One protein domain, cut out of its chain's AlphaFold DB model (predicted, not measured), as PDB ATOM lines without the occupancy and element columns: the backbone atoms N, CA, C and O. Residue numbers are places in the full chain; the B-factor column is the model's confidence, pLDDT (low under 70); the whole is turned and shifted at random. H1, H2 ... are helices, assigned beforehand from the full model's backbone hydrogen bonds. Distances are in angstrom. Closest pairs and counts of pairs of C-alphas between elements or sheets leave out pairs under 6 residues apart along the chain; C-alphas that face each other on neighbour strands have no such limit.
ATOM      1  N   GLY A 654     297.412 179.007 283.510       91.69
ATOM      2  CA  GLY A 654     296.160 179.091 282.757       91.69
ATOM      3  C   GLY A 654     295.629 180.510 282.504       91.69
ATOM      4  O   GLY A 654     294.657 180.648 281.768       91.69
ATOM      5  N   ASP A 655     296.239 181.539 283.103       91.75
ATOM      6  CA  ASP A 655     296.002 182.965 282.800       91.75
ATOM      7  C   ASP A 655     297.017 183.556 281.801       91.75
ATOM      8  O   ASP A 655     296.816 184.668 281.322       91.75
ATOM      9  N   VAL A 656     298.118 182.855 281.512       94.56
ATOM     10  CA  VAL A 656     299.254 183.386 280.742       94.56
ATOM     11  C   VAL A 656     299.132 182.938 279.286       94.56
ATOM     12  O   VAL A 656     298.922 181.753 279.012       94.56
ATOM     13  N   SER A 657     299.247 183.874 278.338       95.12
ATOM     14  CA  SER A 657     299.233 183.523 276.915       95.12
ATOM     15  C   SER A 657     300.496 182.749 276.530       95.12
ATOM     16  O   SER A 657     301.547 182.890 277.151       95.12
ATOM     17  N   GLU A 658     300.430 181.937 275.476       94.56
ATOM     18  CA  GLU A 658     301.566 181.104 275.060       94.56
ATOM     19  C   GLU A 658     302.814 181.926 274.696       94.56
ATOM     20  O   GLU A 658     303.937 181.528 274.998       94.56
ATOM     21  N   SER A 659     302.610 183.130 274.155       96.44
ATOM     22  CA  SER A 659     303.638 184.149 273.920       96.44
ATOM     23  C   SER A 659     304.333 184.636 275.197       96.44
ATOM     24  O   SER A 659     305.537 184.896 275.171       96.44
ATOM     25  N   GLU A 660     303.611 184.727 276.313       96.69
ATOM     26  CA  GLU A 660     304.099 185.230 277.607       96.69
ATOM     27  C   GLU A 660     304.674 184.125 278.511       96.69
ATOM     28  O   GLU A 660     305.275 184.427 279.544       96.69
ATOM     29  N   LEU A 661     304.522 182.846 278.143       97.00
ATOM     30  CA  LEU A 661     305.142 181.749 278.888       97.00
ATOM     31  C   LEU A 661     306.679 181.887 278.881       97.00
ATOM     32  O   LEU A 661     307.258 182.212 277.841       97.00
ATOM     33  N   PRO A 662     307.374 181.611 280.000       96.94
ATOM     34  CA  PRO A 662     308.834 181.607 280.025       96.94
ATOM     35  C   PRO A 662     309.428 180.599 279.033       96.94
ATOM     36  O   PRO A 662     308.866 179.525 278.821       96.94
ATOM     37  N   ASP A 663     310.604 180.891 278.481       97.31
ATOM     38  CA  ASP A 663     311.182 180.083 277.396       97.31
ATOM     39  C   ASP A 663     311.465 178.628 277.795       97.31
ATOM     40  O   ASP A 663     311.310 177.725 276.979       97.31
ATOM     41  N   TYR A 664     311.768 178.358 279.071       96.19
ATOM     42  CA  TYR A 664     311.920 176.989 279.583       96.19
ATOM     43  C   TYR A 664     310.590 176.210 279.664       96.19
ATOM     44  O   TYR A 664     310.597 174.981 279.623       96.19
ATOM     45  N   VAL A 665     309.452 176.909 279.772       96.69
ATOM     46  CA  VAL A 665     308.102 176.321 279.711       96.69
ATOM     47  C   VAL A 665     307.742 176.033 278.253       96.69
ATOM     48  O   VAL A 665     307.269 174.940 277.952       96.69
ATOM     49  N   LYS A 666     308.042 176.970 277.340       97.50
ATOM     50  CA  LYS A 666     307.865 176.806 275.884       97.50
ATOM     51  C   LYS A 666     308.717 175.667 275.315       97.50
ATOM     52  O   LYS A 666     308.229 174.875 274.519       97.50
ATOM     53  N   ALA A 667     309.967 175.541 275.762       97.44
ATOM     54  CA  ALA A 667     310.888 174.492 275.324       97.44
ATOM     55  C   ALA A 667     310.448 173.069 275.723       97.44
ATOM     56  O   ALA A 667     311.017 172.099 275.227       97.44
ATOM     57  N   ASN A 668     309.457 172.916 276.613       97.88
ATOM     58  CA  ASN A 668     308.985 171.611 277.059       97.88
ATOM     59  C   ASN A 668     307.527 171.339 276.613       97.88
ATOM     60  O   ASN A 668     306.585 171.873 277.206       97.88
ATOM     61  N   PRO A 669     307.291 170.426 275.649       96.44
ATOM     62  CA  PRO A 669     305.953 170.162 275.105       96.44
ATOM     63  C   PRO A 669     304.994 169.483 276.098       96.44
ATOM     64  O   PRO A 669     303.786 169.422 275.853       96.44
ATOM     65  N   SER A 670     305.486 168.951 277.225       95.94
ATOM     66  CA  SER A 670     304.608 168.496 278.316       95.94
ATOM     67  C   SER A 670     304.027 169.675 279.103       95.94
ATOM     68  O   SER A 670     302.850 169.655 279.463       95.94
ATOM     69  N   TRP A 671     304.813 170.741 279.293       95.88
ATOM     70  CA  TRP A 671     304.364 171.954 279.967       95.88
ATOM     71  C   TRP A 671     303.433 172.787 279.090       95.88
ATOM     72  O   TRP A 671     302.426 173.261 279.607       95.88
ATOM     73  N   LEU A 672     303.685 172.907 277.778       96.56
ATOM     74  CA  LEU A 672     302.746 173.576 276.864       96.56
ATOM     75  C   LEU A 672     301.356 172.923 276.899       96.56
ATOM     76  O   LEU A 672     300.368 173.619 277.138       96.56
ATOM     77  N   ARG A 673     301.278 171.586 276.795       96.81
ATOM     78  CA  ARG A 673     300.012 170.835 276.919       96.81
ATOM     79  C   ARG A 673     299.345 171.014 278.286       96.81
ATOM     80  O   ARG A 673     298.126 171.155 278.357       96.81
ATOM     81  N   ALA A 674     300.115 171.071 279.374       95.31
ATOM     82  CA  ALA A 674     299.567 171.383 280.696       95.31
ATOM     83  C   ALA A 674     299.000 172.817 280.768       95.31
ATOM     84  O   ALA A 674     297.926 173.026 281.331       95.31
ATOM     85  N   CYS A 675     299.677 173.803 280.169       95.75
ATOM     86  CA  CYS A 675     299.214 175.192 280.110       95.75
ATOM     87  C   CYS A 675     297.955 175.343 279.245       95.75
ATOM     88  O   CYS A 675     297.028 176.058 279.620       95.75
ATOM     89  N   GLU A 676     297.887 174.652 278.108       96.25
ATOM     90  CA  GLU A 676     296.689 174.554 277.268       96.25
ATOM     91  C   GLU A 676     295.510 173.917 278.018       96.25
ATOM     92  O   GLU A 676     294.426 174.494 278.067       96.25
ATOM     93  N   TRP A 677     295.725 172.789 278.700       95.94
ATOM     94  CA  TRP A 677     294.693 172.141 279.513       95.94
ATOM     95  C   TRP A 677     294.183 173.043 280.649       95.94
ATOM     96  O   TRP A 677     292.974 173.121 280.884       95.94
ATOM     97  N   MET A 678     295.074 173.786 281.322       95.56
ATOM     98  CA  MET A 678     294.682 174.774 282.337       95.56
ATOM     99  C   MET A 678     293.834 175.908 281.734       95.56
ATOM    100  O   MET A 678     292.793 176.244 282.308       95.56
ATOM    101  N   ARG A 679     294.216 176.448 280.564       94.56
ATOM    102  CA  ARG A 679     293.425 177.441 279.808       94.56
ATOM    103  C   ARG A 679     292.029 176.898 279.466       94.56
ATOM    104  O   ARG A 679     291.026 177.533 279.797       94.56
ATOM    105  N   SER A 680     291.948 175.700 278.888       95.56
ATOM    106  CA  SER A 680     290.691 175.054 278.480       95.56
ATOM    107  C   SER A 680     289.756 174.763 279.659       95.56
ATOM    108  O   SER A 680     288.571 175.091 279.598       95.56
ATOM    109  N   ASN A 681     290.278 174.254 280.780       95.62
ATOM    110  CA  ASN A 681     289.490 174.061 282.003       95.62
ATOM    111  C   ASN A 681     288.943 175.379 282.563       95.62
ATOM    112  O   ASN A 681     287.782 175.449 282.971       95.62
ATOM    113  N   ARG A 682     289.751 176.445 282.578       90.75
ATOM    114  CA  ARG A 682     289.308 177.776 283.020       90.75
ATOM    115  C   ARG A 682     288.209 178.320 282.108       90.75
ATOM    116  O   ARG A 682     287.180 178.765 282.618       90.75
ATOM    117  N   ALA A 683     288.364 178.201 280.788       93.44
ATOM    118  CA  ALA A 683     287.328 178.558 279.820       93.44
ATOM    119  C   ALA A 683     286.028 177.762 280.049       93.44
ATOM    120  O   ALA A 683     284.947 178.351 280.090       93.44
ATOM    121  N   GLN A 684     286.119 176.452 280.303       95.50
ATOM    122  CA  GLN A 684     284.966 175.600 280.607       95.50
ATOM    123  C   GLN A 684     284.273 176.001 281.924       95.50
ATOM    124  O   GLN A 684     283.046 176.104 281.967       95.50
ATOM    125  N   VAL A 685     285.029 176.287 282.990       93.19
ATOM    126  CA  VAL A 685     284.485 176.754 284.279       93.19
ATOM    127  C   VAL A 685     283.795 178.114 284.132       93.19
ATOM    128  O   VAL A 685     282.691 178.294 284.654       93.19
ATOM    129  N   VAL A 686     284.396 179.052 283.391       92.69
ATOM    130  CA  VAL A 686     283.788 180.356 283.079       92.69
ATOM    131  C   VAL A 686     282.515 180.174 282.252       92.69
ATOM    132  O   VAL A 686     281.490 180.760 282.595       92.69
ATOM    133  N   HIS A 687     282.526 179.317 281.232       94.75
ATOM    134  CA  HIS A 687     281.350 179.008 280.419       94.75
ATOM    135  C   HIS A 687     280.210 178.399 281.256       94.75
ATOM    136  O   HIS A 687     279.078 178.876 281.194       94.75
ATOM    137  N   ILE A 688     280.498 177.425 282.128       95.88
ATOM    138  CA  ILE A 688     279.514 176.843 283.060       95.88
ATOM    139  C   ILE A 688     278.972 177.908 284.028       95.88
ATOM    140  O   ILE A 688     277.774 177.926 284.327       95.88
ATOM    141  N   ALA A 689     279.819 178.815 284.523       93.62
ATOM    142  CA  ALA A 689     279.389 179.920 285.377       93.62
ATOM    143  C   ALA A 689     278.483 180.910 284.620       93.62
ATOM    144  O   ALA A 689     277.439 181.301 285.144       93.62
ATOM    145  N   GLN A 690     278.822 181.255 283.375       95.19
ATOM    146  CA  GLN A 690     277.999 182.092 282.500       95.19
ATOM    147  C   GLN A 690     276.654 181.429 282.178       95.19
ATOM    148  O   GLN A 690     275.624 182.088 282.291       95.19
ATOM    149  N   GLN A 691     276.623 180.130 281.860       94.56
ATOM    150  CA  GLN A 691     275.375 179.385 281.660       94.56
ATOM    151  C   GLN A 691     274.494 179.404 282.917       94.56
ATOM    152  O   GLN A 691     273.305 179.710 282.829       94.56
ATOM    153  N   LYS A 692     275.069 179.159 284.105       94.56
ATOM    154  CA  LYS A 692     274.343 179.248 285.387       94.56
ATOM    155  C   LYS A 692     273.799 180.656 285.647       94.56
ATOM    156  O   LYS A 692     272.680 180.791 286.139       94.56
ATOM    157  N   MET A 693     274.551 181.701 285.294       92.38
ATOM    158  CA  MET A 693     274.092 183.090 285.392       92.38
ATOM    159  C   MET A 693     272.981 183.410 284.384       92.38
ATOM    160  O   MET A 693     272.007 184.047 284.772       92.38
ATOM    161  N   ARG A 694     273.067 182.923 283.135       94.56
ATOM    162  CA  ARG A 694     272.014 183.073 282.113       94.56
ATOM    163  C   ARG A 694     270.712 182.394 282.538       94.56
ATOM    164  O   ARG A 694     269.684 183.057 282.544       94.56
ATOM    165  N   ARG A 695     270.758 181.135 282.991       90.19
ATOM    166  CA  ARG A 695     269.586 180.414 283.533       90.19
ATOM    167  C   ARG A 695     268.943 181.165 284.702       90.19
ATOM    168  O   ARG A 695     267.739 181.403 284.719       90.19
ATOM    169  N   LYS A 696     269.766 181.645 285.640       91.81
ATOM    170  CA  LYS A 696     269.299 182.457 286.773       91.81
ATOM    171  C   LYS A 696     268.678 183.796 286.341       91.81
ATOM    172  O   LYS A 696     267.724 184.238 286.974       91.81
ATOM    173  N   ALA A 697     269.210 184.441 285.302       90.44
ATOM    174  CA  ALA A 697     268.669 185.684 284.748       90.44
ATOM    175  C   ALA A 697     267.368 185.459 283.956       90.44
ATOM    176  O   ALA A 697     266.472 186.291 284.026       90.44
ATOM    177  N   ALA A 698     267.231 184.311 283.285       93.19
ATOM    178  CA  ALA A 698     266.023 183.884 282.577       93.19
ATOM    179  C   ALA A 698     264.853 183.497 283.508       93.19
ATOM    180  O   ALA A 698     263.805 183.069 283.034       93.19
ATOM    181  N   GLY A 699     265.014 183.615 284.830       89.50
ATOM    182  CA  GLY A 699     263.970 183.249 285.783       89.50
ATOM    183  C   GLY A 699     263.779 181.739 285.949       89.50
ATOM    184  O   GLY A 699     262.758 181.325 286.491       89.50
ATOM    185  N   GLU A 700     264.757 180.908 285.556       79.00
ATOM    186  CA  GLU A 700     264.789 179.487 285.925       79.00
ATOM    187  C   GLU A 700     265.096 179.340 287.424       79.00
ATOM    188  O   GLU A 700     266.181 178.936 287.856       79.00
ATOM    189  N   THR A 701     264.117 179.672 288.264       70.38
ATOM    190  CA  THR A 701     264.074 179.173 289.634       70.38
ATOM    191  C   THR A 701     264.038 177.650 289.600       70.38
ATOM    192  O   THR A 701     263.340 177.056 288.784       70.38
TER     193      THR A 701
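AT A GLANCE: This is residues 654 to 701 of the 730 residues of an uncharacterized protein of Verticillium longisporum (UniProt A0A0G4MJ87). One long helix, H2, makes the length of a rod, and next to its first residues the stretch before it forms a hook: the short helix H1 sits at the turn, and residues 654 to 662 fold back beside the first part of H2. Residues 684 to 691 and 693 to 699 stick out. The printed part has 48 residues, with two named helices, H1 then H2, and no named strand, so the class is all helix. It is extended, with a radius of gyration of the C-alphas of 15.7 A and spans of 49 by 17 by 8 A.

HOW THE PARTS SIT: Look first at H2, residues 669 to 697, where each O i to N i+4 pair is within hydrogen-bond range. H1, residues 663 to 666, is too short for such a pair; its one O i to N i+3 pair is within range. The two only just touch, only at the corner by their link, with 3 pairs of C-alphas within 8 A; H2 touches with residues 671 to 672 alone. Their closest C-alphas, of Val 665 and Trp 671, are 5.8 A apart.

IN THESE COORDINATES: Find C-alpha 669 at (305.953, 170.162, 275.105); from there H2 runs 41.5 A to C-alpha 697 at (268.669, 185.684, 284.748). H1 begins at C-alpha 663, (311.182, 180.083, 277.396).

THE WHOLE: The C-alphas farthest apart, of Ala 667 and Thr 701, are 49.2 A apart. The link from H1 to H2 is tight. The printed part has no cut, and no printed residue is under 70 in pLDDT.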